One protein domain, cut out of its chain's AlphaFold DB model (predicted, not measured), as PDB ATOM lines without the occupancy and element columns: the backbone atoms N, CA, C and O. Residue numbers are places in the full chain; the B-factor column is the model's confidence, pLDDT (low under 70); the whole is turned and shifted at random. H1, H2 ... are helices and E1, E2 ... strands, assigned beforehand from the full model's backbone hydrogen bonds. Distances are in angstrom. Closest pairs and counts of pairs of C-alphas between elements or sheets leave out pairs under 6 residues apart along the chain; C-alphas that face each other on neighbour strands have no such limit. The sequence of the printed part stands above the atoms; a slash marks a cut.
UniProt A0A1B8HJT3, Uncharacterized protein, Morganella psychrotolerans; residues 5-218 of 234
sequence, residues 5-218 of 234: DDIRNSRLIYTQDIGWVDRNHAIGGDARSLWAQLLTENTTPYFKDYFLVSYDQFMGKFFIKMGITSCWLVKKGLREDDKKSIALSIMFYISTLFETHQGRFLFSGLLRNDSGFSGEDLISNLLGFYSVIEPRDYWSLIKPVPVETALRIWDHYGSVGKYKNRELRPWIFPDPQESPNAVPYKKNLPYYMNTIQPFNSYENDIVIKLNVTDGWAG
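What this domain is: This is residues 5 to 218 of the 234 residues of an uncharacterized protein of Morganella psychrotolerans (UniProt A0A1B8HJT3). A twisted sheet of three long strands, E3, E4 and E5, has the long helix H3 slanting over one face and H2 running along its edge strand E3; H4 packs on H2 and H3, and the three helices make a bundle. Beyond H4, the small hairpin of E1 and E2 lies between H4 and H6, with H1 packed on H6, and a long stretch without named elements, residues 158 to 206, leads from H6 back to E5. The printed part has 214 residues with six named helices and five named strands, in the order H1 E1 E2 H2 E3 E4 H3 H4 H5 H6 E5; the larger sheet has the order E3 - E4 - E5, all antiparallel, and the class is mixed, helices and strands. The whole is compact, with a radius of gyration of the C-alphas of 18.4 A and spans of 60 by 42 by 30 A.

Where its parts are: H1, residues 5 to 8, begins at C-alpha 5 (173.899, 178.947, 225.588). E1, residues 12 to 15, and E2, residues 19 to 22, follow. H2, residues 29 to 40, is 16.7 A long from first to last C-alpha. E3, residues 50 to 59, is 29.6 A long, and E4, residues 65 to 75, is 31.3 A. H3, residues 80 to 106, is the longest helix at 39.1 A and begins at C-alpha 80 (170.675, 145.490, 202.840). H4, residues 121 to 133, is 18.3 A long, H5 is residues 138 to 141, and H6, residues 147 to 157, is 15.4 A long. E5, residues 207 to 217, is 28.0 A long and ends at C-alpha 217 (195.177, 167.052, 211.219).

How they stand to each other: H1 and H6 touch, the closest C-alphas being those of Ile 7 and Val 147, 6.8 A apart. E1 and E2 form an antiparallel hairpin, with N 13 and O 21 at 2.9 A. The closest C-alphas of E1 and H6 are those of Tyr 14 and Ala 150, 5.4 A; those of E2 and H4 are Val 21 and Ser 124, 5.2 A. H4 touches H2 with residues 128 to 133 alone, closest at the C-alphas of Ala 31 and Phe 129, 5.2 A, at a steep tilt of 40 degrees, the same way. H3 touches H2 with residues 83 to 91 alone, closest at the C-alphas of Leu 38 and Lys 83, 6.4 A, at a steep tilt of 40 degrees, opposite ways. H3 and H4 form a helical hairpin at a shallow tilt of 21 degrees; H3 touches H4 with residues 84 to 95 alone, closest at the C-alphas of Ser 95 and Leu 122, 6.5 A. H2, H3 and H4 form an up and down bundle, each running against the one before it in the chain. With H2 and H3 on one face of the sheet E3 E4 E5, there are two layers, helices over strands. H2, at a height over the sheet of 8.5 A, lies over E3 and runs along it, at 3 degrees on the local plane; it is only just not over E4, on which 2 of its C-alphas fall. H3, at a height of 8.7 A, lies over E3 and E4, slantwise at 38 degrees to E3 on the local plane, and is only just not over E5, on which 2 of its C-alphas fall. The hairpin E3 and E4 has N 53 and O 72 at 2.8 A, and the antiparallel neighbours E4 and E5 have N 210 and O 71 at 2.9 A. H5 is close to but not clearly touching H4, with the C-alphas of Ser 131 and Tyr 138 6.7 A apart. In H2, H3, H4 and H6 every O i to N i+4 pair is within hydrogen-bond range; H1 and H5 are too short for such a pair.

The domain as a whole: The two C-alphas farthest apart are those of Pro 45 and Pro 180, 61.6 A. The printed part has no cut. The long links are H3 to H4, residues 107 to 120, and H6 to E5, residues 158 to 206, in which residues 171 to 172 pair antiparallel with residues 185 to 186. The mean pLDDT of the printed part is 82.4; residues 45 to 46, 57 to 68, 97 to 117, 200 to 204 and 211 to 218 are under 70.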
ATOM      1  N   ASP A   5     174.282 178.066 226.700       94.62
ATOM      2  CA  ASP A   5     173.899 178.947 225.588       94.62
ATOM      3  C   ASP A   5     173.610 178.174 224.299       94.62
ATOM      4  O   ASP A   5     172.806 178.624 223.484       94.62
ATOM      5  N   ASP A   6     174.174 176.975 224.139       94.56
ATOM      6  CA  ASP A   6     173.822 176.092 223.026       94.56
ATOM      7  C   ASP A   6     172.343 175.684 223.057       94.56
ATOM      8  O   ASP A   6     171.768 175.433 221.999       94.56
ATOM      9  N   ILE A   7     171.709 175.686 224.238       96.81
ATOM     10  CA  ILE A   7     170.267 175.443 224.397       96.81
ATOM     11  C   ILE A   7     169.461 176.610 223.834       96.81
ATOM     12  O   ILE A   7     168.539 176.417 223.043       96.81
ATOM     13  N   ARG A   8     169.847 177.842 224.187       95.00
ATOM     14  CA  ARG A   8     169.200 179.066 223.686       95.00
ATOM     15  C   ARG A   8     169.319 179.187 222.171       95.00
ATOM     16  O   ARG A   8     168.369 179.578 221.504       95.00
ATOM     17  N   ASN A   9     170.465 178.781 221.631       94.81
ATOM     18  CA  ASN A   9     170.730 178.770 220.195       94.81
ATOM     19  C   ASN A   9     170.140 177.544 219.479       94.81
ATOM     20  O   ASN A   9     170.408 177.339 218.299       94.81
ATOM     21  N   SER A  10     169.362 176.707 220.178       92.94
ATOM     22  CA  SER A  10     168.762 175.471 219.659       92.94
ATOM     23  C   SER A  10     169.759 174.428 219.135       92.94
ATOM     24  O   SER A  10     169.343 173.458 218.506       92.94
ATOM     25  N   ARG A  11     171.062 174.585 219.397       94.62
ATOM     26  CA  ARG A  11     172.103 173.619 219.021       94.62
ATOM     27  C   ARG A  11     172.024 172.367 219.890       94.62
ATOM     28  O   ARG A  11     172.094 171.263 219.362       94.62
ATOM     29  N   LEU A  12     171.849 172.551 221.197       96.06
ATOM     30  CA  LEU A  12     171.599 171.479 222.153       96.06
ATOM     31  C   LEU A  12     170.114 171.499 222.521       96.06
ATOM     32  O   LEU A  12     169.612 172.512 222.994       96.06
ATOM     33  N   ILE A  13     169.401 170.398 222.320       97.25
ATOM     34  CA  ILE A  13     167.989 170.299 222.701       97.25
ATOM     35  C   ILE A  13     167.779 169.150 223.673       97.25
ATOM     36  O   ILE A  13     168.527 168.176 223.662       97.25
ATOM     37  N   TYR A  14     166.739 169.254 224.494       98.12
ATOM     38  CA  TYR A  14     166.301 168.155 225.339       98.12
ATOM     39  C   TYR A  14     165.039 167.512 224.767       98.12
ATOM     40  O   TYR A  14     164.181 168.190 224.197       98.12
ATOM     41  N   THR A  15     164.933 166.196 224.902       98.00
ATOM     42  CA  THR A  15     163.861 165.389 224.321       98.00
ATOM     43  C   THR A  15     163.362 164.373 225.343       98.00
ATOM     44  O   THR A  15     164.133 163.888 226.172       98.00
ATOM     45  N   GLN A  16     162.071 164.045 225.299       95.69
ATOM     46  CA  GLN A  16     161.480 163.129 226.280       95.69
ATOM     47  C   GLN A  16     161.975 161.688 226.104       95.69
ATOM     48  O   GLN A  16     162.131 160.960 227.087       95.69
ATOM     49  N   ASP A  17     162.207 161.256 224.861       96.19
ATOM     50  CA  ASP A  17     162.482 159.847 224.581       96.19
ATOM     51  C   ASP A  17     163.967 159.484 224.600       96.19
ATOM     52  O   ASP A  17     164.289 158.356 224.985       96.19
ATOM     53  N   ILE A  18     164.859 160.418 224.246       97.06
ATOM     54  CA  ILE A  18     166.302 160.150 224.127       97.06
ATOM     55  C   ILE A  18     167.201 161.165 224.854       97.06
ATOM     56  O   ILE A  18     168.420 161.103 224.715       97.06
ATOM     57  N   GLY A  19     166.627 162.058 225.664       97.31
ATOM     58  CA  GLY A  19     167.384 163.000 226.485       97.31
ATOM     59  C   GLY A  19     168.010 164.135 225.676       97.31
ATOM     60  O   GLY A  19     167.374 164.682 224.769       97.31
ATOM     61  N   TRP A  20     169.238 164.520 226.033       97.56
ATOM     62  CA  TRP A  20     169.987 165.577 225.349       97.56
ATOM     63  C   TRP A  20     170.434 165.146 223.949       97.56
ATOM     64  O   TRP A  20     170.955 164.047 223.770       97.56
ATOM     65  N   VAL A  21     170.261 166.040 222.976       96.38
ATOM     66  CA  VAL A  21     170.651 165.852 221.575       96.38
ATOM     67  C   VAL A  21     171.390 167.089 221.082       96.38
ATOM     68  O   VAL A  21     170.859 168.201 221.130       96.38
ATOM     69  N   ASP A  22     172.596 166.893 220.556       93.69
ATOM     70  CA  ASP A  22     173.342 167.918 219.831       93.69
ATOM     71  C   ASP A  22     173.016 167.824 218.336       93.69
ATOM     72  O   ASP A  22     173.327 166.839 217.658       93.69
ATOM     73  N   ARG A  23     172.387 168.871 217.800       92.50
ATOM     74  CA  ARG A  23     171.962 168.911 216.396       92.50
ATOM     75  C   ARG A  23     173.119 168.781 215.418       92.50
ATOM     76  O   ARG A  23     172.903 168.255 214.333       92.50
ATOM     77  N   ASN A  24     174.320 169.235 215.778       88.00
ATOM     78  CA  ASN A  24     175.479 169.139 214.889       88.00
ATOM     79  C   ASN A  24     175.944 167.689 214.726       88.00
ATOM     80  O   ASN A  24     176.385 167.304 213.645       88.00
ATOM     81  N   HIS A  25     175.809 166.884 215.780       86.62
ATOM     82  CA  HIS A  25     176.088 165.450 215.743       86.62
ATOM     83  C   HIS A  25     174.969 164.674 215.028       86.62
ATOM     84  O   HIS A  25     175.233 163.746 214.269       86.62
ATOM     85  N   ALA A  26     173.718 165.120 215.164       90.69
ATOM     86  CA  ALA A  26     172.553 164.480 214.552       90.69
ATOM     87  C   ALA A  26     172.371 164.712 213.033       90.69
ATOM     88  O   ALA A  26     171.353 164.308 212.475       90.69
ATOM     89  N   ILE A  27     173.331 165.336 212.336       87.62
ATOM     90  CA  ILE A  27     173.248 165.587 210.880       87.62
ATOM     91  C   ILE A  27     173.401 164.286 210.067       87.62
ATOM     92  O   ILE A  27     172.824 164.159 208.985       87.62
ATOM     93  N   GLY A  28     174.190 163.323 210.562       86.88
ATOM     94  CA  GLY A  28     174.415 162.028 209.905       86.88
ATOM     95  C   GLY A  28     175.316 162.075 208.662       86.88
ATOM     96  O   GLY A  28     175.220 161.213 207.790       86.88
ATOM     97  N   GLY A  29     176.178 163.087 208.519       87.50
ATOM     98  CA  GLY A  29     177.068 163.197 207.354       87.50
ATOM     99  C   GLY A  29     178.061 162.032 207.228       87.50
ATOM    100  O   GLY A  29     178.279 161.504 206.137       87.50
ATOM    101  N   ASP A  30     178.610 161.594 208.356       84.06
ATOM    102  CA  ASP A  30     179.477 160.422 208.481       84.06
ATOM    103  C   ASP A  30     178.729 159.118 208.156       84.06
ATOM    104  O   ASP A  30     179.205 158.317 207.349       84.06
ATOM    105  N   ALA A  31     177.518 158.942 208.691       91.00
ATOM    106  CA  ALA A  31     176.652 157.804 208.399       91.00
ATOM    107  C   ALA A  31     176.274 157.737 206.914       91.00
ATOM    108  O   ALA A  31     176.263 156.659 206.327       91.00
ATOM    109  N   ARG A  32     176.028 158.882 206.263       93.81
ATOM    110  CA  ARG A  32     175.742 158.951 204.820       93.81
ATOM    111  C   ARG A  32     176.923 158.492 203.978       93.81
ATOM    112  O   ARG A  32     176.731 157.733 203.032       93.81
ATOM    113  N   SER A  33     178.129 158.928 204.333       91.00
ATOM    114  CA  SER A  33     179.359 158.492 203.666       91.00
ATOM    115  C   SER A  33     179.593 156.986 203.841       91.00
ATOM    116  O   SER A  33     179.928 156.290 202.882       91.00
ATOM    117  N   LEU A  34     179.375 156.463 205.051       92.19
ATOM    118  CA  LEU A  34     179.467 155.031 205.341       92.19
ATOM    119  C   LEU A  34     178.448 154.222 204.534       92.19
ATOM    120  O   LEU A  34     178.798 153.237 203.884       92.19
ATOM    121  N   TRP A  35     177.192 154.664 204.552       96.00
ATOM    122  CA  TRP A  35     176.093 153.982 203.887       96.00
ATOM    123  C   TRP A  35     176.285 153.936 202.372       96.00
ATOM    124  O   TRP A  35     176.131 152.882 201.764       96.00
ATOM    125  N   ALA A  36     176.732 155.041 201.770       95.31
ATOM    126  CA  ALA A  36     177.065 155.079 200.352       95.31
ATOM    127  C   ALA A  36     178.136 154.038 199.980       95.31
ATOM    128  O   ALA A  36     177.956 153.303 199.015       95.31
ATOM    129  N   GLN A  37     179.209 153.910 200.771       94.38
ATOM    130  CA  GLN A  37     180.253 152.906 200.524       94.38
ATOM    131  C   GLN A  37     179.705 151.472 200.576       94.38
ATOM    132  O   GLN A  37     180.028 150.665 199.705       94.38
ATOM    133  N   LEU A  38     178.853 151.168 201.562       94.88
ATOM    134  CA  LEU A  38     178.217 149.853 201.719       94.88
ATOM    135  C   LEU A  38     177.241 149.523 200.583       94.88
ATOM    136  O   LEU A  38     177.098 148.358 200.210       94.88
ATOM    137  N   LEU A  39     176.572 150.527 200.018       95.69
ATOM    138  CA  LEU A  39     175.672 150.336 198.883       95.69
ATOM    139  C   LEU A  39     176.418 150.184 197.556       95.69
ATOM    140  O   LEU A  39     176.045 149.331 196.759       95.69
ATOM    141  N   THR A  40     177.455 150.991 197.313       93.94
ATOM    142  CA  THR A  40     178.191 150.970 196.038       93.94
ATOM    143  C   THR A  40     179.122 149.762 195.907       93.94
ATOM    144  O   THR A  40     179.383 149.324 194.792       93.94
ATOM    145  N   GLU A  41     179.624 149.215 197.021       92.50
ATOM    146  CA  GLU A  41     180.524 148.049 197.036       92.50
ATOM    147  C   GLU A  41     181.766 148.202 196.129       92.50
ATOM    148  O   GLU A  41     182.168 147.272 195.420       92.50
ATOM    149  N   ASN A  42     182.385 149.391 196.140       85.25
ATOM    150  CA  ASN A  42     183.508 149.730 195.260       85.25
ATOM    151  C   ASN A  42     184.613 148.664 195.286       85.25
ATOM    152  O   ASN A  42     185.241 148.399 196.312       85.25
ATOM    153  N   THR A  43     184.889 148.069 194.129       76.06
ATOM    154  CA  THR A  43     185.841 146.964 194.014       76.06
ATOM    155  C   THR A  43     187.257 147.378 194.396       76.06
ATOM    156  O   THR A  43     187.759 148.396 193.922       76.06
ATOM    157  N   THR A  44     187.940 146.531 195.168       70.19
ATOM    158  CA  THR A  44     189.394 146.626 195.351       70.19
ATOM    159  C   THR A  44     190.101 145.646 194.407       70.19
ATOM    160  O   THR A  44     189.573 144.557 194.167       70.19
ATOM    161  N   PRO A  45     191.289 145.978 193.874       68.81
ATOM    162  CA  PRO A  45     192.022 145.067 192.993       68.81
ATOM    163  C   PRO A  45     192.610 143.848 193.726       68.81
ATOM    164  O   PRO A  45     192.893 142.834 193.094       68.81
ATOM    165  N   TYR A  46     192.771 143.918 195.054       69.19
ATOM    166  CA  TYR A  46     193.476 142.898 195.840       69.19
ATOM    167  C   TYR A  46     192.558 141.868 196.511       69.19
ATOM    168  O   TYR A  46     193.000 140.755 196.776       69.19
ATOM    169  N   PHE A  47     191.290 142.208 196.762       78.81
ATOM    170  CA  PHE A  47     190.323 141.317 197.406       78.81
ATOM    171  C   PHE A  47     189.050 141.244 196.559       78.81
ATOM    172  O   PHE A  47     188.167 142.088 196.680       78.81
ATOM    173  N   LYS A  48     188.969 140.249 195.667       81.81
ATOM    174  CA  LYS A  48     187.899 140.156 194.653       81.81
ATOM    175  C   LYS A  48     186.495 140.077 195.260       81.81
ATOM    176  O   LYS A  48     185.590 140.745 194.754       81.81
ATOM    177  N   ASP A  49     186.352 139.362 196.371       89.88
ATOM    178  CA  ASP A  49     185.063 139.130 197.037       89.88
ATOM    179  C   ASP A  49     184.717 140.196 198.087       89.88
ATOM    180  O   ASP A  49     183.660 140.132 198.712       89.88
ATOM    181  N   TYR A  50     185.587 141.197 198.265       90.81
ATOM    182  CA  TYR A  50     185.444 142.238 199.278       90.81
ATOM    183  C   TYR A  50     185.549 143.638 198.673       90.81
ATOM    184  O   TYR A  50     186.086 143.858 197.581       90.81
ATOM    185  N   PHE A  51     185.066 144.615 199.425       90.38
ATOM    186  CA  PHE A  51     185.303 146.026 199.177       90.38
ATOM    187  C   PHE A  51     185.810 146.714 200.442       90.38
ATOM    188  O   PHE A  51     185.572 146.255 201.560       90.38
ATOM    189  N   LEU A  52     186.553 147.802 200.251       88.75
ATOM    190  CA  LEU A  52     187.084 148.595 201.351       88.75
ATOM    191  C   LEU A  52     186.031 149.605 201.805       88.75
ATOM    192  O   LEU A  52     185.510 150.373 200.997       88.75
ATOM    193  N   VAL A  53     185.783 149.634 203.107       88.69
ATOM    194  CA  VAL A  53     184.953 150.625 203.780       88.69
ATOM    195  C   VAL A  53     185.824 151.398 204.755       88.69
ATOM    196  O   VAL A  53     186.497 150.808 205.597       88.69
ATOM    197  N   SER A  54     185.802 152.721 204.644       85.50
ATOM    198  CA  SER A  54     186.432 153.627 205.601       85.50
ATOM    199  C   SER A  54     185.378 154.408 206.372       85.50
ATOM    200  O   SER A  54     184.421 154.918 205.779       85.50
ATOM    201  N   TYR A  55     185.582 154.544 207.676       82.25
ATOM    202  CA  TYR A  55     184.775 155.407 208.527       82.25
ATOM    203  C   TYR A  55     185.669 156.354 209.313       82.25
ATOM    204  O   TYR A  55     186.578 155.912 210.024       82.25
ATOM    205  N   ASP A  56     185.377 157.642 209.165       74.75
ATOM    206  CA  ASP A  56     186.096 158.746 209.779       74.75
ATOM    207  C   ASP A  56     185.196 159.412 210.825       74.75
ATOM    208  O   ASP A  56     184.110 159.893 210.495       74.75
ATOM    209  N   GLN A  57     185.659 159.493 212.072       66.88
ATOM    210  CA  GLN A  57     185.068 160.374 213.081       66.88
ATOM    211  C   GLN A  57     186.077 161.430 213.506       66.88
ATOM    212  O   GLN A  57     187.192 161.112 213.919       66.88
ATOM    213  N   PHE A  58     185.658 162.693 213.425       61.91
ATOM    214  CA  PHE A  58     186.453 163.848 213.828       61.91
ATOM    215  C   PHE A  58     185.884 164.466 215.110       61.91
ATOM    216  O   PHE A  58     184.685 164.727 215.179       61.91
ATOM    217  N   MET A  59     186.739 164.804 216.080       50.59
ATOM    218  CA  MET A  59     186.413 165.787 217.123       50.59
ATOM    219  C   MET A  59     187.419 166.937 217.119       50.59
ATOM    220  O   MET A  59     188.623 166.749 216.956       50.59
ATOM    221  N   GLY A  60     186.910 168.147 217.333       40.34
ATOM    222  CA  GLY A  60     187.715 169.348 217.507       40.34
ATOM    223  C   GLY A  60     186.846 170.590 217.678       40.34
ATOM    224  O   GLY A  60     185.848 170.759 216.982       40.34
ATOM    225  N   LYS A  61     187.239 171.476 218.598       32.09
ATOM    226  CA  LYS A  61     186.801 172.880 218.635       32.09
ATOM    227  C   LYS A  61     188.021 173.708 218.212       32.09
ATOM    228  O   LYS A  61     189.105 173.477 218.740       32.09
ATOM    229  N   PHE A  62     187.851 174.654 217.286       32.62
ATOM    230  CA  PHE A  62     188.938 175.434 216.662       32.62
ATOM    231  C   PHE A  62     189.902 174.605 215.774       32.62
ATOM    232  O   PHE A  62     189.466 173.701 215.066       32.62
ATOM    233  N   PHE A  63     191.191 174.968 215.739       24.62
ATOM    234  CA  PHE A  63     192.191 174.595 214.724       24.62
ATOM    235  C   PHE A  63     192.800 173.185 214.853       24.62
ATOM    236  O   PHE A  63     193.689 172.842 214.077       24.62
ATOM    237  N   ILE A  64     192.351 172.366 215.809       34.16
ATOM    238  CA  ILE A  64     192.842 170.994 216.002       34.16
ATOM    239  C   ILE A  64     191.662 170.043 215.831       34.16
ATOM    240  O   ILE A  64     190.771 169.993 216.680       34.16
ATOM    241  N   LYS A  65     191.653 169.303 214.720       44.84
ATOM    242  CA  LYS A  65     190.719 168.200 214.480       44.84
ATOM    243  C   LYS A  65     191.485 166.905 214.718       44.84
ATOM    244  O   LYS A  65     192.425 166.599 213.988       44.84
ATOM    245  N   MET A  66     191.111 166.166 215.755       47.91
ATOM    246  CA  MET A  66     191.559 164.792 215.953       47.91
ATOM    247  C   MET A  66     190.590 163.873 215.220       47.91
ATOM    248  O   MET A  66     189.377 164.040 215.335       47.91
ATOM    249  N   GLY A  67     191.122 162.940 214.441       60.22
ATOM    250  CA  GLY A  67     190.342 162.044 213.602       60.22
ATOM    251  C   GLY A  67     190.752 160.614 213.875       60.22
ATOM    252  O   GLY A  67     191.944 160.309 213.874       60.22
ATOM    253  N   ILE A  68     189.771 159.752 214.119       64.38
ATOM    254  CA  ILE A  68     189.974 158.309 214.043       64.38
ATOM    255  C   ILE A  68     189.414 157.862 212.705       64.38
ATOM    256  O   ILE A  68     188.224 158.035 212.436       64.38
ATOM    257  N   THR A  69     190.286 157.267 211.901       70.25
ATOM    258  CA  THR A  69     189.910 156.566 210.680       70.25
ATOM    259  C   THR A  69     190.030 155.075 210.945       70.25
ATOM    260  O   THR A  69     191.053 154.592 211.436       70.25
ATOM    261  N   SER A  70     188.992 154.323 210.598       74.25
ATOM    262  CA  SER A  70     189.072 152.864 210.556       74.25
ATOM    263  C   SER A  70     188.716 152.335 209.185       74.25
ATOM    264  O   SER A  70     187.796 152.836 208.538       74.25
ATOM    265  N   CYS A  71     189.440 151.299 208.775       83.00
ATOM    266  CA  CYS A  71     189.258 150.626 207.503       83.00
ATOM    267  C   CYS A  71     188.824 149.175 207.727       83.00
ATOM    268  O   CYS A  71     189.300 148.498 208.639       83.00
ATOM    269  N   TRP A  72     187.885 148.718 206.911       86.88
ATOM    270  CA  TRP A  72     187.214 147.432 207.048       86.88
ATOM    271  C   TRP A  72     187.081 146.820 205.653       86.88
ATOM    272  O   TRP A  72     186.740 147.525 204.704       86.88
ATOM    273  N   LEU A  73     187.353 145.526 205.508       89.56
ATOM    274  CA  LEU A  73     186.936 144.771 204.330       89.56
ATOM    275  C   LEU A  73     185.550 144.203 204.604       89.56
ATOM    276  O   LEU A  73     185.347 143.526 205.611       89.56
ATOM    277  N   VAL A  74     184.613 144.467 203.704       91.44
ATOM    278  CA  VAL A  74     183.247 143.949 203.776       91.44
ATOM    279  C   VAL A  74     183.004 143.065 202.562       91.44
ATOM    280  O   VAL A  74     183.365 143.437 201.444       91.44
ATOM    281  N   LYS A  75     182.445 141.874 202.785       92.69
ATOM    282  CA  LYS A  75     182.095 140.928 201.720       92.69
ATOM    283  C   LYS A  75     181.035 141.541 200.800       92.69
ATOM    284  O   LYS A  75     180.153 142.267 201.254       92.69
ATOM    285  N   LYS A  76     181.134 141.278 199.500       93.00
ATOM    286  CA  LYS A  76     180.186 141.783 198.495       93.00
ATOM    287  C   LYS A  76     178.861 141.029 198.506       93.00
ATOM    288  O   LYS A  76     178.793 139.884 198.951       93.00
ATOM    289  N   GLY A  77     177.827 141.657 197.950       93.31
ATOM    290  CA  GLY A  77     176.529 141.026 197.706       93.31
ATOM    291  C   GLY A  77     175.726 140.720 198.971       93.31
ATOM    292  O   GLY A  77     174.830 139.878 198.936       93.31
ATOM    293  N   LEU A  78     176.041 141.380 200.089       93.44
ATOM    294  CA  LEU A  78     175.289 141.230 201.334       93.44
ATOM    295  C   LEU A  78     173.894 141.842 201.203       93.44
ATOM    296  O   LEU A  78     173.688 142.814 200.468       93.44
ATOM    297  N   ARG A  79     172.934 141.307 201.963       94.50
ATOM    298  CA  ARG A  79     171.588 141.887 202.023       94.50
ATOM    299  C   ARG A  79     171.659 143.267 202.658       94.50
ATOM    300  O   ARG A  79     172.523 143.543 203.490       94.50
ATOM    301  N   GLU A  80     170.715 144.130 202.303       95.31
ATOM    302  CA  GLU A  80     170.675 145.490 202.840       95.31
ATOM    303  C   GLU A  80     170.606 145.500 204.375       95.31
ATOM    304  O   GLU A  80     171.337 146.259 205.003       95.31
ATOM    305  N   ASP A  81     169.826 144.611 204.990       94.19
ATOM    306  CA  ASP A  81     169.715 144.525 206.454       94.19
ATOM    307  C   ASP A  81     171.030 144.111 207.133       94.19
ATOM    308  O   ASP A  81     171.378 144.633 208.200       94.19
ATOM    309  N   ASP A  82     171.817 143.246 206.487       93.94
ATOM    310  CA  ASP A  82     173.159 142.899 206.964       93.94
ATOM    311  C   ASP A  82     174.068 144.136 206.868       93.94
ATOM    312  O   ASP A  82     174.757 144.479 207.829       93.94
ATOM    313  N   LYS A  83     174.001 144.892 205.761       95.62
ATOM    314  CA  LYS A  83     174.747 146.152 205.603       95.62
ATOM    315  C   LYS A  83     174.350 147.197 206.648       95.62
ATOM    316  O   LYS A  83     175.235 147.869 207.173       95.62
ATOM    317  N   LYS A  84     173.059 147.342 206.974       96.25
ATOM    318  CA  LYS A  84     172.573 148.258 208.028       96.25
ATOM    319  C   LYS A  84     173.169 147.890 209.381       96.25
ATOM    320  O   LYS A  84     173.697 148.751 210.085       96.25
ATOM    321  N   SER A  85     173.143 146.601 209.703       94.25
ATOM    322  CA  SER A  85     173.712 146.056 210.935       94.25
ATOM    323  C   SER A  85     175.225 146.303 211.005       94.25
ATOM    324  O   SER A  85     175.745 146.710 212.045       94.25
ATOM    325  N   ILE A  86     175.942 146.107 209.889       93.62
ATOM    326  CA  ILE A  86     177.387 146.368 209.777       93.62
ATOM    327  C   ILE A  86     177.676 147.858 209.959       93.62
ATOM    328  O   ILE A  86     178.576 148.219 210.717       93.62
ATOM    329  N   ALA A  87     176.893 148.729 209.317       94.31
ATOM    330  CA  ALA A  87     177.028 150.173 209.453       94.31
ATOM    331  C   ALA A  87     176.880 150.613 210.919       94.31
ATOM    332  O   ALA A  87     177.697 151.393 211.412       94.31
ATOM    333  N   LEU A  88     175.875 150.077 211.626       93.69
ATOM    334  CA  LEU A  88     175.642 150.373 213.040       93.69
ATOM    335  C   LEU A  88     176.823 149.915 213.902       93.69
ATOM    336  O   LEU A  88     177.298 150.677 214.746       93.69
ATOM    337  N   SER A  89     177.331 148.703 213.663       91.56
ATOM    338  CA  SER A  89     178.499 148.175 214.374       91.56
ATOM    339  C   SER A  89     179.749 149.026 214.154       91.56
ATOM    340  O   SER A  89     180.450 149.312 215.121       91.56
ATOM    341  N   ILE A  90     180.019 149.472 212.921       89.00
ATOM    342  CA  ILE A  90     181.160 150.349 212.607       89.00
ATOM    343  C   ILE A  90     181.033 151.685 213.348       89.00
ATOM    344  O   ILE A  90     181.966 152.091 214.044       89.00
ATOM    345  N   MET A  91     179.876 152.350 213.238       89.44
ATOM    346  CA  MET A  91     179.617 153.632 213.900       89.44
ATOM    347  C   MET A  91     179.786 153.509 215.421       89.44
ATOM    348  O   MET A  91     180.519 154.287 216.035       89.44
ATOM    349  N   PHE A  92     179.160 152.498 216.030       87.00
ATOM    350  CA  PHE A  92     179.212 152.283 217.474       87.00
ATOM    351  C   PHE A  92     180.624 151.924 217.956       87.00
ATOM    352  O   PHE A  92     181.107 152.475 218.950       87.00
ATOM    353  N   TYR A  93     181.326 151.057 217.224       83.44
ATOM    354  CA  TYR A  93     182.712 150.701 217.514       83.44
ATOM    355  C   TYR A  93     183.626 151.929 217.518       83.44
ATOM    356  O   TYR A  93     184.424 152.118 218.435       83.44
ATOM    357  N   ILE A  94     183.491 152.805 216.522       78.06
ATOM    358  CA  ILE A  94     184.353 153.982 216.417       78.06
ATOM    359  C   ILE A  94     184.000 155.032 217.464       78.06
ATOM    360  O   ILE A  94     184.912 155.556 218.102       78.06
ATOM    361  N   SER A  95     182.716 155.240 217.762       77.81
ATOM    362  CA  SER A  95     182.307 156.140 218.848       77.81
ATOM    363  C   SER A  95     182.833 155.687 220.219       77.81
ATOM    364  O   SER A  95     183.288 156.513 221.009       77.81
ATOM    365  N   THR A  96     182.869 154.377 220.491       73.69
ATOM    366  CA  THR A  96     183.407 153.831 221.756       73.69
ATOM    367  C   THR A  96     184.941 153.823 221.822       73.69
ATOM    368  O   THR A  96     185.520 154.070 222.890       73.69
ATOM    369  N   LEU A  97     185.632 153.600 220.699       69.94
ATOM    370  CA  LEU A  97     187.085 153.777 220.619       69.94
ATOM    371  C   LEU A  97     187.484 155.234 220.858       69.94
ATOM    372  O   LEU A  97     188.404 155.502 221.634       69.94
ATOM    373  N   PHE A  98     186.777 156.173 220.231       64.62
ATOM    374  CA  PHE A  98     187.054 157.604 220.328       64.62
ATOM    375  C   PHE A  98     186.985 158.110 221.781       64.62
ATOM    376  O   PHE A  98     187.829 158.892 222.224       64.62
ATOM    377  N   GLU A  99     186.041 157.596 222.569       61.91
ATOM    378  CA  GLU A  99     185.971 157.790 224.023       61.91
ATOM    379  C   GLU A  99     187.204 157.263 224.775       61.91
ATOM    380  O   GLU A  99     187.770 157.940 225.639       61.91
ATOM    381  N   THR A 100     187.620 156.037 224.458       62.56
ATOM    382  CA  THR A 100     188.703 155.341 225.164       62.56
ATOM    383  C   THR A 100     190.059 155.997 224.900       62.56
ATOM    384  O   THR A 100     190.848 156.179 225.832       62.56
ATOM    385  N   HIS A 101     190.323 156.409 223.658       57.91
ATOM    386  CA  HIS A 101     191.557 157.107 223.290       57.91
ATOM    387  C   HIS A 101     191.639 158.507 223.914       57.91
ATOM    388  O   HIS A 101     192.680 158.869 224.462       57.91
ATOM    389  N   GLN A 102     190.534 159.258 223.939       53.06
ATOM    390  CA  GLN A 102     190.496 160.556 224.618       53.06
ATOM    391  C   GLN A 102     190.693 160.440 226.128       53.06
ATOM    392  O   GLN A 102     191.404 161.258 226.703       53.06
ATOM    393  N   GLY A 103     190.123 159.413 226.769       49.12
ATOM    394  CA  GLY A 103     190.361 159.143 228.187       49.12
ATOM    395  C   GLY A 103     191.855 159.014 228.489       49.12
ATOM    396  O   GLY A 103     192.370 159.719 229.350       49.12
ATOM    397  N   ARG A 104     192.579 158.193 227.713       50.28
ATOM    398  CA  ARG A 104     194.033 157.984 227.872       50.28
ATOM    399  C   ARG A 104     194.853 159.257 227.637       50.28
ATOM    400  O   ARG A 104     195.862 159.450 228.307       50.28
ATOM    401  N   PHE A 105     194.417 160.120 226.722       46.41
ATOM    402  CA  PHE A 105     195.096 161.378 226.408       46.41
ATOM    403  C   PHE A 105     194.816 162.491 227.438       46.41
ATOM    404  O   PHE A 105     195.704 163.274 227.764       46.41
ATOM    405  N   LEU A 106     193.620 162.538 228.035       41.06
ATOM    406  CA  LEU A 106     193.333 163.432 229.167       41.06
ATOM    407  C   LEU A 106     194.197 163.085 230.393       41.06
ATOM    408  O   LEU A 106     194.630 163.982 231.115       41.06
ATOM    409  N   PHE A 107     194.522 161.801 230.587       40.09
ATOM    410  CA  PHE A 107     195.457 161.353 231.625       40.09
ATOM    411  C   PHE A 107     196.935 161.676 231.326       40.09
ATOM    412  O   PHE A 107     197.729 161.692 232.264       40.09
ATOM    413  N   SER A 108     197.329 161.973 230.077       47.31
ATOM    414  CA  SER A 108     198.724 162.314 229.727       47.31
ATOM    415  C   SER A 108     199.073 163.802 229.889       47.31
ATOM    416  O   SER A 108     200.201 164.206 229.616       47.31
ATOM    417  N   GLY A 109     198.133 164.629 230.364       42.84
ATOM    418  CA  GLY A 109     198.388 166.013 230.786       42.84
ATOM    419  C   GLY A 109     198.560 167.044 229.661       42.84
ATOM    420  O   GLY A 109     198.726 168.224 229.960       42.84
ATOM    421  N   LEU A 110     198.488 166.642 228.384       41.47
ATOM    422  CA  LEU A 110     198.810 167.517 227.246       41.47
ATOM    423  C   LEU A 110     197.666 168.461 226.819       41.47
ATOM    424  O   LEU A 110     197.928 169.513 226.243       41.47
ATOM    425  N   LEU A 111     196.403 168.127 227.111       40.88
ATOM    426  CA  LEU A 111     195.249 169.010 226.897       40.88
ATOM    427  C   LEU A 111     194.343 168.972 228.134       40.88
ATOM    428  O   LEU A 111     193.482 168.112 228.269       40.88
ATOM    429  N   ARG A 112     194.499 169.959 229.022       37.84
ATOM    430  CA  ARG A 112     193.576 170.264 230.137       37.84
ATOM    431  C   ARG A 112     192.230 170.850 229.673       37.84
ATOM    432  O   ARG A 112     191.534 171.491 230.453       37.84
ATOM    433  N   ASN A 113     191.880 170.685 228.399       40.97
ATOM    434  CA  ASN A 113     190.627 171.193 227.872       40.97
ATOM    435  C   ASN A 113     189.560 170.122 228.015       40.97
ATOM    436  O   ASN A 113     189.662 169.021 227.485       40.97
ATOM    437  N   ASP A 114     188.519 170.524 228.715       43.97
ATOM    438  CA  ASP A 114     187.317 169.809 229.108       43.97
ATOM    439  C   ASP A 114     186.489 169.283 227.904       43.97
ATOM    440  O   ASP A 114     185.309 169.034 228.014       43.97
ATOM    441  N   SER A 115     187.039 169.119 226.697       45.94
ATOM    442  CA  SER A 115     186.306 168.837 225.454       45.94
ATOM    443  C   SER A 115     185.955 167.364 225.203       45.94
ATOM    444  O   SER A 115     185.714 167.006 224.054       45.94
ATOM    445  N   GLY A 116     185.946 166.517 226.235       53.38
ATOM    446  CA  GLY A 116     185.731 165.075 226.086       53.38
ATOM    447  C   GLY A 116     184.317 164.705 225.623       53.38
ATOM    448  O   GLY A 116     183.370 165.465 225.835       53.38
ATOM    449  N   PHE A 117     184.193 163.507 225.048       65.81
ATOM    450  CA  PHE A 117     182.923 162.887 224.650       65.81
ATOM    451  C   PHE A 117     181.866 163.036 225.748       65.81
ATOM    452  O   PHE A 117     182.130 162.722 226.914       65.81
ATOM    453  N   SER A 118     180.717 163.594 225.404       73.94
ATOM    454  CA  SER A 118     179.640 163.942 226.329       73.94
ATOM    455  C   SER A 118     178.483 162.948 226.202       73.94
ATOM    456  O   SER A 118     178.435 162.145 225.270       73.94
ATOM    457  N   GLY A 119     177.584 162.918 227.183       76.38
ATOM    458  CA  GLY A 119     176.561 161.871 227.291       76.38
ATOM    459  C   GLY A 119     175.578 161.833 226.125       76.38
ATOM    460  O   GLY A 119     174.971 160.789 225.871       76.38
ATOM    461  N   GLU A 120     175.447 162.954 225.421       85.88
ATOM    462  CA  GLU A 120     174.626 163.149 224.237       85.88
ATOM    463  C   GLU A 120     175.289 162.686 222.936       85.88
ATOM    464  O   GLU A 120     174.567 162.379 221.989       85.88
ATOM    465  N   ASP A 121     176.624 162.617 222.853       87.69
ATOM    466  CA  ASP A 121     177.334 162.498 221.568       87.69
ATOM    467  C   ASP A 121     176.965 161.200 220.837       87.69
ATOM    468  O   ASP A 121     176.545 161.229 219.678       87.69
ATOM    469  N   LEU A 122     177.037 160.056 221.532       89.19
ATOM    470  CA  LEU A 122     176.690 158.748 220.963       89.19
ATOM    471  C   LEU A 122     175.246 158.705 220.451       89.19
ATOM    472  O   LEU A 122     174.975 158.205 219.362       89.19
ATOM    473  N   ILE A 123     174.314 159.217 221.253       93.94
ATOM    474  CA  ILE A 123     172.881 159.176 220.954       93.94
ATOM    475  C   ILE A 123     172.531 160.154 219.828       93.94
ATOM    476  O   ILE A 123     171.691 159.845 218.985       93.94
ATOM    477  N   SER A 124     173.214 161.297 219.765       93.75
ATOM    478  CA  SER A 124     173.065 162.273 218.686       93.75
ATOM    479  C   SER A 124     173.577 161.707 217.363       93.75
ATOM    480  O   SER A 124     172.865 161.761 216.362       93.75
ATOM    481  N   ASN A 125     174.757 161.074 217.361       91.62
ATOM    482  CA  ASN A 125     175.272 160.370 216.183       91.62
ATOM    483  C   ASN A 125     174.319 159.241 215.750       91.62
ATOM    484  O   ASN A 125     174.033 159.102 214.563       91.62
ATOM    485  N   LEU A 126     173.761 158.486 216.704       94.88
ATOM    486  CA  LEU A 126     172.774 157.438 216.430       94.88
ATOM    487  C   LEU A 126     171.491 157.997 215.788       94.88
ATOM    488  O   LEU A 126     170.958 157.397 214.857       94.88
ATOM    489  N   LEU A 127     170.998 159.153 216.240       96.56
ATOM    490  CA  LEU A 127     169.856 159.839 215.625       96.56
ATOM    491  C   LEU A 127     170.152 160.230 214.168       96.56
ATOM    492  O   LEU A 127     169.319 160.010 213.284       96.56
ATOM    493  N   GLY A 128     171.350 160.762 213.907       94.62
ATOM    494  CA  GLY A 128     171.812 161.082 212.554       94.62
ATOM    495  C   GLY A 128     171.949 159.841 211.669       94.62
ATOM    496  O   GLY A 128     171.505 159.846 210.521       94.62
ATOM    497  N   PHE A 129     172.489 158.751 212.217       95.62
ATOM    498  CA  PHE A 129     172.589 157.449 211.555       95.62
ATOM    499  C   PHE A 129     171.224 156.939 211.094       95.62
ATOM    500  O   PHE A 129     171.024 156.645 209.914       95.62
ATOM    501  N   TYR A 130     170.256 156.909 212.006       97.12
ATOM    502  CA  TYR A 130     168.898 156.469 211.717       97.12
ATOM    503  C   TYR A 130     168.197 157.376 210.697       97.12
ATOM    504  O   TYR A 130     167.532 156.874 209.791       97.12
ATOM    505  N   SER A 131     168.413 158.694 210.772       95.75
ATOM    506  CA  SER A 131     167.888 159.673 209.803       95.75
ATOM    507  C   SER A 131     168.372 159.433 208.371       95.75
ATOM    508  O   SER A 131     167.683 159.797 207.420       95.75
ATOM    509  N   VAL A 132     169.546 158.822 208.209       96.19
ATOM    510  CA  VAL A 132     170.130 158.489 206.905       96.19
ATOM    511  C   VAL A 132     169.703 157.112 206.415       96.19
ATOM    512  O   VAL A 132     169.374 156.965 205.241       96.19
ATOM    513  N   ILE A 133     169.761 156.104 207.284       96.44
ATOM    514  CA  ILE A 133     169.638 154.697 206.877       96.44
ATOM    515  C   ILE A 133     168.185 154.226 206.850       96.44
ATOM    516  O   ILE A 133     167.813 153.427 205.994       96.44
ATOM    517  N   GLU A 134     167.348 154.756 207.737       96.25
ATOM    518  CA  GLU A 134     165.902 154.537 207.723       96.25
ATOM    519  C   GLU A 134     165.194 155.898 207.751       96.25
ATOM    520  O   GLU A 134     164.720 156.312 208.812       96.25
ATOM    521  N   PRO A 135     165.152 156.638 206.626       94.88
ATOM    522  CA  PRO A 135     164.660 158.012 206.608       94.88
ATOM    523  C   PRO A 135     163.210 158.131 207.095       94.88
ATOM    524  O   PRO A 135     162.290 157.548 206.524       94.88
ATOM    525  N   ARG A 136     163.009 158.925 208.149       94.06
ATOM    526  CA  ARG A 136     161.707 159.334 208.701       94.06
ATOM    527  C   ARG A 136     161.875 160.633 209.480       94.06
ATOM    528  O   ARG A 136     162.996 161.071 209.736       94.06
ATOM    529  N   ASP A 137     160.767 161.249 209.876       94.50
ATOM    530  CA  ASP A 137     160.797 162.453 210.705       94.50
ATOM    531  C   ASP A 137     161.096 162.121 212.176       94.50
ATOM    532  O   ASP A 137     160.218 162.097 213.041       94.50
ATOM    533  N   TYR A 138     162.365 161.830 212.468       95.75
ATOM    534  CA  TYR A 138     162.802 161.513 213.825       95.75
ATOM    535  C   TYR A 138     162.671 162.687 214.794       95.75
ATOM    536  O   TYR A 138     162.473 162.458 215.985       95.75
ATOM    537  N   TRP A 139     162.761 163.929 214.313       92.88
ATOM    538  CA  TRP A 139     162.670 165.111 215.171       92.88
ATOM    539  C   TRP A 139     161.283 165.252 215.796       92.88
ATOM    540  O   TRP A 139     161.182 165.621 216.966       92.88
ATOM    541  N   SER A 140     160.232 164.875 215.068       94.06
ATOM    542  CA  SER A 140     158.886 164.768 215.636       94.06
ATOM    543  C   SER A 140     158.744 163.571 216.585       94.06
ATOM    544  O   SER A 140     158.068 163.674 217.609       94.06
ATOM    545  N   LEU A 141     159.408 162.445 216.298       96.06
ATOM    546  CA  LEU A 141     159.302 161.222 217.109       96.06
ATOM    547  C   LEU A 141     159.965 161.336 218.485       96.06
ATOM    548  O   LEU A 141     159.436 160.795 219.451       96.06
ATOM    549  N   ILE A 142     161.099 162.038 218.590       96.19
ATOM    550  CA  ILE A 142     161.868 162.144 219.844       96.19
ATOM    551  C   ILE A 142     161.225 163.065 220.889       96.19
ATOM    552  O   ILE A 142     161.642 163.039 222.047       96.19
ATOM    553  N   LYS A 143     160.191 163.830 220.504       96.31
ATOM    554  CA  LYS A 143     159.419 164.734 221.375       96.31
ATOM    555  C   LYS A 143     160.316 165.773 222.066       96.31
ATOM    556  O   LYS A 143     160.586 165.663 223.269       96.31
ATOM    557  N   PRO A 144     160.827 166.766 221.317       97.38
ATOM    558  CA  PRO A 144     161.586 167.861 221.904       97.38
ATOM    559  C   PRO A 144     160.725 168.632 222.907       97.38
ATOM    560  O   PRO A 144     159.539 168.866 222.675       97.38
ATOM    561  N   VAL A 145     161.328 169.036 224.022       97.44
ATOM    562  CA  VAL A 145     160.653 169.865 225.031       97.44
ATOM    563  C   VAL A 145     160.901 171.358 224.767       97.44
ATOM    564  O   VAL A 145     161.869 171.701 224.081       97.44
ATOM    565  N   PRO A 146     160.076 172.263 225.326       97.25
ATOM    566  CA  PRO A 146     160.334 173.701 225.267       97.25
ATOM    567  C   PRO A 146     161.700 174.089 225.851       97.25
ATOM    568  O   PRO A 146     162.200 173.442 226.779       97.25
ATOM    569  N   VAL A 147     162.286 175.175 225.339       97.69
ATOM    570  CA  VAL A 147     163.616 175.674 225.739       97.69
ATOM    571  C   VAL A 147     163.686 175.946 227.240       97.69
ATOM    572  O   VAL A 147     164.687 175.634 227.877       97.69
ATOM    573  N   GLU A 148     162.617 176.467 227.831       97.62
ATOM    574  CA  GLU A 148     162.517 176.776 229.258       97.62
ATOM    575  C   GLU A 148     162.664 175.512 230.108       97.62
ATOM    576  O   GLU A 148     163.356 175.516 231.125       97.62
ATOM    577  N   THR A 149     162.059 174.411 229.660       97.94
ATOM    578  CA  THR A 149     162.152 173.099 230.311       97.94
ATOM    579  C   THR A 149     163.563 172.536 230.184       97.94
ATOM    580  O   THR A 149     164.146 172.111 231.180       97.94
ATOM    581  N   ALA A 150     164.163 172.610 228.993       98.00
ATOM    582  CA  ALA A 150     165.551 172.202 228.794       98.00
ATOM    583  C   ALA A 150     166.517 173.006 229.687       98.00
ATOM    584  O   ALA A 150     167.389 172.429 230.336       98.00
ATOM    585  N   LEU A 151     166.337 174.327 229.783       98.25
ATOM    586  CA  LEU A 151     167.143 175.186 230.654       98.25
ATOM    587  C   LEU A 151     166.986 174.817 232.133       98.25
ATOM    588  O   LEU A 151     167.996 174.734 232.822       98.25
ATOM    589  N   ARG A 152     165.770 174.524 232.618       97.56
ATOM    590  CA  ARG A 152     165.569 174.044 234.000       97.56
ATOM    591  C   ARG A 152     166.320 172.748 234.279       97.56
ATOM    592  O   ARG A 152     166.975 172.634 235.311       97.56
ATOM    593  N   ILE A 153     166.227 171.783 233.365       97.88
ATOM    594  CA  ILE A 153     166.935 170.503 233.476       97.88
ATOM    595  C   ILE A 153     168.446 170.756 233.530       97.88
ATOM    596  O   ILE A 153     169.129 170.244 234.417       97.88
ATOM    597  N   TRP A 154     168.971 171.593 232.634       96.88
ATOM    598  CA  TRP A 154     170.385 171.964 232.636       96.88
ATOM    599  C   TRP A 154     170.809 172.648 233.940       96.88
ATOM    600  O   TRP A 154     171.852 172.318 234.494       96.88
ATOM    601  N   ASP A 155     170.015 173.591 234.441       96.69
ATOM    602  CA  ASP A 155     170.341 174.359 235.647       96.69
ATOM    603  C   ASP A 155     170.343 173.486 236.906       96.69
ATOM    604  O   ASP A 155     171.100 173.753 237.837       96.69
ATOM    605  N   HIS A 156     169.547 172.414 236.918       96.69
ATOM    606  CA  HIS A 156     169.483 171.474 238.031       96.69
ATOM    607  C   HIS A 156     170.591 170.406 237.990       96.69
ATOM    608  O   HIS A 156     171.288 170.209 238.984       96.69
ATOM    609  N   TYR A 157     170.793 169.725 236.855       95.56
ATOM    610  CA  TYR A 157     171.762 168.615 236.753       95.56
ATOM    611  C   TYR A 157     173.161 169.056 236.289       95.56
ATOM    612  O   TYR A 157     174.160 168.362 236.492       95.56
ATOM    613  N   GLY A 158     173.271 170.243 235.698       93.38
ATOM    614  CA  GLY A 158     174.510 170.799 235.176       93.38
ATOM    615  C   GLY A 158     174.887 170.270 233.792       93.38
ATOM    616  O   GLY A 158     174.069 169.748 233.038       93.38
ATOM    617  N   SER A 159     176.162 170.449 233.436       90.44
ATOM    618  CA  SER A 159     176.641 170.172 232.084       90.44
ATOM    619  C   SER A 159     176.590 168.691 231.707       90.44
ATOM    620  O   SER A 159     177.087 167.821 232.424       90.44
ATOM    621  N   VAL A 160     176.085 168.431 230.501       87.69
ATOM    622  CA  VAL A 160     175.982 167.091 229.892       87.69
ATOM    623  C   VAL A 160     177.318 166.356 229.793       87.69
ATOM    624  O   VAL A 160     177.371 165.139 229.935       87.69
ATOM    625  N   GLY A 161     178.428 167.089 229.674       83.88
ATOM    626  CA  GLY A 161     179.770 166.508 229.636       83.88
ATOM    627  C   GLY A 161     180.204 165.783 230.917       83.88
ATOM    628  O   GLY A 161     181.131 164.970 230.852       83.88
ATOM    629  N   LYS A 162     179.527 166.016 232.054       85.50
ATOM    630  CA  LYS A 162     179.722 165.257 233.305       85.50
ATOM    631  C   LYS A 162     179.201 163.821 233.209       85.50
ATOM    632  O   LYS A 162     179.650 162.955 233.954       85.50
ATOM    633  N   TYR A 163     178.273 163.564 232.294       88.50
ATOM    634  CA  TYR A 163     177.616 162.277 232.116       88.50
ATOM    635  C   TYR A 163     178.232 161.592 230.905       88.50
ATOM    636  O   TYR A 163     178.006 162.017 229.785       88.50
ATOM    637  N   LYS A 164     179.041 160.549 231.093       85.44
ATOM    638  CA  LYS A 164     179.613 159.788 229.965       85.44
ATOM    639  C   LYS A 164     178.640 158.712 229.492       85.44
ATOM    640  O   LYS A 164     177.875 158.176 230.305       85.44
ATOM    641  N   ASN A 165     178.652 158.378 228.200       84.50
ATOM    642  CA  ASN A 165     177.757 157.356 227.668       84.50
ATOM    643  C   ASN A 165     178.394 156.472 226.591       84.50
ATOM    644  O   ASN A 165     178.530 156.859 225.439       84.50
ATOM    645  N   ARG A 166     178.665 155.220 226.971       82.62
ATOM    646  CA  ARG A 166     179.247 154.180 226.106       82.62
ATOM    647  C   ARG A 166     178.251 153.110 225.682       82.62
ATOM    648  O   ARG A 166     178.637 152.077 225.148       82.62
ATOM    649  N   GLU A 167     176.978 153.320 225.979       86.88
ATOM    650  CA  GLU A 167     175.913 152.373 225.686       86.88
ATOM    651  C   GLU A 167     174.941 153.011 224.701       86.88
ATOM    652  O   GLU A 167     174.681 154.213 224.759       86.88
ATOM    653  N   LEU A 168     174.320 152.189 223.857       90.19
ATOM    654  CA  LEU A 168     173.152 152.570 223.059       90.19
ATOM    655  C   LEU A 168     171.906 152.700 223.961       90.19
ATOM    656  O   LEU A 168     170.883 152.059 223.751       90.19
ATOM    657  N   ARG A 169     172.033 153.480 225.038       93.94
ATOM    658  CA  ARG A 169     171.030 153.733 226.072       93.94
ATOM    659  C   ARG A 169     171.130 155.201 226.480       93.94
ATOM    660  O   ARG A 169     172.132 155.577 227.092       93.94
ATOM    661  N   PRO A 170     170.162 156.054 226.108       95.44
ATOM    662  CA  PRO A 170     170.223 157.475 226.424       95.44
ATOM    663  C   PRO A 170     170.130 157.747 227.924       95.44
ATOM    664  O   PRO A 170     169.426 157.046 228.655       95.44
ATOM    665  N   TRP A 171     170.809 158.810 228.358       96.25
ATOM    666  CA  TRP A 171     170.582 159.412 229.667       96.25
ATOM    667  C   TRP A 171     169.300 160.240 229.646       96.25
ATOM    668  O   TRP A 171     169.142 161.132 228.817       96.25
ATOM    669  N   ILE A 172     168.417 159.968 230.600       97.44
ATOM    670  CA  ILE A 172     167.202 160.727 230.857       97.44
ATOM    671  C   ILE A 172     167.380 161.495 232.161       97.44
ATOM    672  O   ILE A 172     167.802 160.947 233.178       97.44
ATOM    673  N   PHE A 173     167.040 162.772 232.098       97.31
ATOM    674  CA  PHE A 173     167.096 163.760 233.160       97.31
ATOM    675  C   PHE A 173     165.660 164.211 233.471       97.31
ATOM    676  O   PHE A 173     165.064 164.952 232.684       97.31
ATOM    677  N   PRO A 174     165.058 163.716 234.560       96.94
ATOM    678  CA  PRO A 174     163.687 164.075 234.931       96.94
ATOM    679  C   PRO A 174     163.521 165.579 235.150       96.94
ATOM    680  O   PRO A 174     164.428 166.208 235.687       96.94
ATOM    681  N   ASP A 175     162.377 166.164 234.782       96.88
ATOM    682  CA  ASP A 175     162.145 167.587 235.055       96.88
ATOM    683  C   ASP A 175     162.129 167.827 236.577       96.88
ATOM    684  O   ASP A 175     161.294 167.243 237.278       96.88
ATOM    685  N   PRO A 176     163.019 168.680 237.115       96.56
ATOM    686  CA  PRO A 176     163.061 168.963 238.547       96.56
ATOM    687  C   PRO A 176     161.794 169.652 239.079       96.56
ATOM    688  O   PRO A 176     161.589 169.657 240.288       96.56
ATOM    689  N   GLN A 177     160.935 170.229 238.228       95.81
ATOM    690  CA  GLN A 177     159.624 170.727 238.667       95.81
ATOM    691  C   GLN A 177     158.626 169.599 238.946       95.81
ATOM    692  O   GLN A 177     157.818 169.718 239.864       95.81
ATOM    693  N   GLU A 178     158.681 168.513 238.177       93.88
ATOM    694  CA  GLU A 178     157.782 167.365 238.338       93.88
ATOM    695  C   GLU A 178     158.326 166.362 239.358       93.88
ATOM    696  O   GLU A 178     157.573 165.699 240.068       93.88
ATOM    697  N   SER A 179     159.650 166.216 239.427       93.00
ATOM    698  CA  SER A 179     160.325 165.257 240.301       93.00
ATOM    699  C   SER A 179     161.634 165.839 240.852       93.00
ATOM    700  O   SER A 179     162.713 165.483 240.378       93.00
ATOM    701  N   PRO A 180     161.566 166.694 241.894       91.50
ATOM    702  CA  PRO A 180     162.716 167.464 242.391       91.50
ATOM    703  C   PRO A 180     163.897 166.635 242.911       91.50
ATOM    704  O   PRO A 180     165.022 167.122 242.937       91.50
ATOM    705  N   ASN A 181     163.633 165.402 243.352       93.31
ATOM    706  CA  ASN A 181     164.630 164.506 243.945       93.31
ATOM    707  C   ASN A 181     165.033 163.360 243.007       93.31
ATOM    708  O   ASN A 181     165.731 162.436 243.428       93.31
ATOM    709  N   ALA A 182     164.537 163.354 241.769       94.88
ATOM    710  CA  ALA A 182     164.867 162.291 240.840       94.88
ATOM    711  C   ALA A 182     166.306 162.442 240.337       94.88
ATOM    712  O   ALA A 182     166.819 163.541 240.147       94.88
ATOM    713  N   VAL A 183     166.967 161.308 240.131       94.81
ATOM    714  CA  VAL A 183     168.338 161.263 239.622       94.81
ATOM    715  C   VAL A 183     168.334 160.896 238.139       94.81
ATOM    716  O   VAL A 183     167.442 160.159 237.702       94.81
ATOM    717  N   PRO A 184     169.320 161.358 237.348       96.62
ATOM    718  CA  PRO A 184     169.457 160.922 235.967       96.62
ATOM    719  C   PRO A 184     169.608 159.401 235.878       96.62
ATOM    720  O   PRO A 184     170.270 158.787 236.717       96.62
ATOM    721  N   TYR A 185     169.028 158.786 234.849       95.69
ATOM    722  CA  TYR A 185     169.077 157.336 234.639       95.69
ATOM    723  C   TYR A 185     169.178 156.976 233.156       95.69
ATOM    724  O   TYR A 185     168.873 157.786 232.283       95.69
ATOM    725  N   LYS A 186     169.597 155.743 232.851       95.19
ATOM    726  CA  LYS A 186     169.667 155.241 231.472       95.19
ATOM    727  C   LYS A 186     168.384 154.526 231.061       95.19
ATOM    728  O   LYS A 186     167.933 153.611 231.753       95.19
ATOM    729  N   LYS A 187     167.845 154.873 229.894       95.00
ATOM    730  CA  LYS A 187     166.654 154.246 229.294       95.00
ATOM    731  C   LYS A 187     167.058 153.365 228.106       95.00
ATOM    732  O   LYS A 187     168.112 153.570 227.515       95.00
ATOM    733  N   ASN A 188     166.250 152.361 227.768       95.75
ATOM    734  CA  ASN A 188     166.408 151.642 226.498       95.75
ATOM    735  C   ASN A 188     166.013 152.548 225.327       95.75
ATOM    736  O   ASN A 188     165.207 153.466 225.500       95.75
ATOM    737  N   LEU A 189     166.562 152.281 224.142       95.56
ATOM    738  CA  LEU A 189     166.185 153.027 222.947       95.56
ATOM    739  C   LEU A 189     164.690 152.862 222.641       95.56
ATOM    740  O   LEU A 189     164.130 151.780 222.847       95.56
ATOM    741  N   PRO A 190     164.036 153.922 222.141       96.31
ATOM    742  CA  PRO A 190     162.674 153.812 221.653       96.31
ATOM    743  C   PRO A 190     162.621 152.858 220.452       96.31
ATOM    744  O   PRO A 190     163.604 152.700 219.728       96.31
ATOM    745  N   TYR A 191     161.459 152.245 220.210       95.06
ATOM    746  CA  TYR A 191     161.301 151.213 219.174       95.06
ATOM    747  C   TYR A 191     161.758 151.684 217.782       95.06
ATOM    748  O   TYR A 191     162.360 150.918 217.038       95.06
ATOM    749  N   TYR A 192     161.530 152.959 217.454       94.44
ATOM    750  CA  TYR A 192     161.905 153.562 216.175       94.44
ATOM    751  C   TYR A 192     163.408 153.872 216.053       94.44
ATOM    752  O   TYR A 192     163.841 154.312 215.001       94.44
ATOM    753  N   MET A 193     164.210 153.671 217.101       94.38
ATOM    754  CA  MET A 193     165.681 153.715 217.052       94.38
ATOM    755  C   MET A 193     166.293 152.386 217.515       94.38
ATOM    756  O   MET A 193     167.440 152.347 217.950       94.38
ATOM    757  N   ASN A 194     165.533 151.293 217.437       94.12
ATOM    758  CA  ASN A 194     165.984 149.950 217.803       94.12
ATOM    759  C   ASN A 194     165.625 148.897 216.734       94.12
ATOM    760  O   ASN A 194     165.545 147.704 217.022       94.12
ATOM    761  N   THR A 195     165.360 149.337 215.503       95.88
ATOM    762  CA  THR A 195     165.010 148.474 214.362       95.88
ATOM    763  C   THR A 195     166.232 147.793 213.753       95.88
ATOM    764  O   THR A 195     166.116 146.679 213.252       95.88
ATOM    765  N   ILE A 196     167.407 148.420 213.846       94.31
ATOM    766  CA  ILE A 196     168.682 147.861 213.390       94.31
ATOM    767  C   ILE A 196     169.434 147.349 214.613       94.31
ATOM    768  O   ILE A 196     169.657 148.091 215.571       94.31
ATOM    769  N   GLN A 197     169.838 146.082 214.576       90.31
ATOM    770  CA  GLN A 197     170.667 145.485 215.618       90.31
ATOM    771  C   GLN A 197     172.135 145.494 215.184       90.31
ATOM    772  O   GLN A 197     172.414 145.352 213.992       90.31
ATOM    773  N   PRO A 198     173.093 145.676 216.112       87.81
ATOM    774  CA  PRO A 198     174.504 145.559 215.779       87.81
ATOM    775  C   PRO A 198     174.782 144.212 215.116       87.81
ATOM    776  O   PRO A 198     174.291 143.173 215.560       87.81
ATOM    777  N   PHE A 199     175.580 144.238 214.054       85.31
ATOM    778  CA  PHE A 199     176.009 143.033 213.368       85.31
ATOM    779  C   PHE A 199     176.737 142.101 214.337       85.31
ATOM    780  O   PHE A 199     177.829 142.416 214.812       85.31
ATOM    781  N   ASN A 200     176.109 140.960 214.612       68.00
ATOM    782  CA  ASN A 200     176.653 139.886 215.424       68.00
ATOM    783  C   ASN A 200     176.956 138.703 214.501       68.00
ATOM    784  O   ASN A 200     176.145 137.792 214.356       68.00
ATOM    785  N   SER A 201     178.094 138.759 213.813       58.22
ATOM    786  CA  SER A 201     178.574 137.631 213.020       58.22
ATOM    787  C   SER A 201     179.650 136.886 213.788       58.22
ATOM    788  O   SER A 201     180.702 137.445 214.089       58.22
ATOM    789  N   TYR A 202     179.388 135.607 214.056       47.81
ATOM    790  CA  TYR A 202     180.402 134.634 214.468       47.81
ATOM    791  C   TYR A 202     181.282 134.186 213.283       47.81
ATOM    792  O   TYR A 202     182.255 133.457 213.475       47.81
ATOM    793  N   GLU A 203     180.951 134.611 212.060       52.41
ATOM    794  CA  GLU A 203     181.691 134.311 210.840       52.41
ATOM    795  C   GLU A 203     182.755 135.391 210.606       52.41
ATOM    796  O   GLU A 203     182.454 136.559 210.334       52.41
ATOM    797  N   ASN A 204     184.019 134.984 210.740       61.09
ATOM    798  CA  ASN A 204     185.203 135.837 210.613       61.09
ATOM    799  C   ASN A 204     185.458 136.339 209.171       61.09
ATOM    800  O   ASN A 204     186.438 137.047 208.950       61.09
ATOM    801  N   ASP A 205     184.621 135.978 208.188       80.38
ATOM    802  CA  ASP A 205     184.819 136.275 206.761       80.38
ATOM    803  C   ASP A 205     183.821 137.294 206.175       80.38
ATOM    804  O   ASP A 205     183.978 137.700 205.029       80.38
ATOM    805  N   ILE A 206     182.794 137.744 206.906       87.06
ATOM    806  CA  ILE A 206     181.857 138.748 206.358       87.06
ATOM    807  C   ILE A 206     182.434 140.159 206.481       87.06
ATOM    808  O   ILE A 206     182.336 140.980 205.564       87.06
ATOM    809  N   VAL A 207     183.043 140.440 207.631       86.31
ATOM    810  CA  VAL A 207     183.609 141.743 207.961       86.31
ATOM    811  C   VAL A 207     184.971 141.541 208.598       86.31
ATOM    812  O   VAL A 207     185.078 141.050 209.718       86.31
ATOM    813  N   ILE A 208     186.017 141.964 207.897       85.38
ATOM    814  CA  ILE A 208     187.392 141.870 208.377       85.38
ATOM    815  C   ILE A 208     187.855 143.273 208.727       85.38
ATOM    816  O   ILE A 208     188.062 144.130 207.864       85.38
ATOM    817  N   LYS A 209     188.024 143.515 210.022       79.94
ATOM    818  CA  LYS A 209     188.578 144.769 210.508       79.94
ATOM    819  C   LYS A 209     190.056 144.859 210.103       79.94
ATOM    820  O   LYS A 209     190.838 143.968 210.428       79.94
ATOM    821  N   LEU A 210     190.437 145.938 209.423       76.88
ATOM    822  CA  LEU A 210     191.840 146.256 209.150       76.88
ATOM    823  C   LEU A 210     192.413 147.133 210.279       76.88
ATOM    824  O   LEU A 210     191.864 147.221 211.383       76.88
ATOM    825  N   ASN A 211     193.536 147.796 210.014       64.62
ATOM    826  CA  ASN A 211     194.140 148.720 210.962       64.62
ATOM    827  C   ASN A 211     193.233 149.929 211.241       64.62
ATOM    828  O   ASN A 211     192.520 150.434 210.369       64.62
ATOM    829  N   VAL A 212     193.299 150.399 212.485       59.22
ATOM    830  CA  VAL A 212     192.779 151.703 212.899       59.22
ATOM    831  C   VAL A 212     193.968 152.646 212.899       59.22
ATOM    832  O   VAL A 212     194.965 152.356 213.558       59.22
ATOM    833  N   THR A 213     193.875 153.741 212.155       59.31
ATOM    834  CA  THR A 213     194.890 154.793 212.184       59.31
ATOM    835  C   THR A 213     194.336 155.972 212.964       59.31
ATOM    836  O   THR A 213     193.321 156.555 212.573       59.31
ATOM    837  N   ASP A 214     194.990 156.320 214.065       49.84
ATOM    838  CA  ASP A 214     194.793 157.581 214.763       49.84
ATOM    839  C   ASP A 214     195.758 158.635 214.203       49.84
ATOM    840  O   ASP A 214     196.933 158.378 213.947       49.84
ATOM    841  N   GLY A 215     195.245 159.836 213.937       44.66
ATOM    842  CA  GLY A 215     196.035 160.911 213.343       44.66
ATOM    843  C   GLY A 215     195.652 162.289 213.868       44.66
ATOM    844  O   GLY A 215     194.545 162.515 214.362       44.66
ATOM    845  N   TRP A 216     196.573 163.238 213.721       39.69
ATOM    846  CA  TRP A 216     196.338 164.661 213.954       39.69
ATOM    847  C   TRP A 216     196.256 165.367 212.604       39.69
ATOM    848  O   TRP A 216     197.190 165.257 211.810       39.69
ATOM    849  N   ALA A 217     195.192 166.127 212.346       39.41
ATOM    850  CA  ALA A 217     195.177 167.052 211.219       39.41
ATOM    851  C   ALA A 217     195.129 168.498 211.722       39.41
ATOM    852  O   ALA A 217     194.153 168.939 212.333       39.41
ATOM    853  N   GLY A 218     196.190 169.249 211.414       37.97
ATOM    854  CA  GLY A 218     196.084 170.698 211.227       37.97
ATOM    855  C   GLY A 218     195.376 171.021 209.901       37.97
ATOM    856  O   GLY A 218     194.817 170.132 209.259       37.97
TER     857      GLY A 218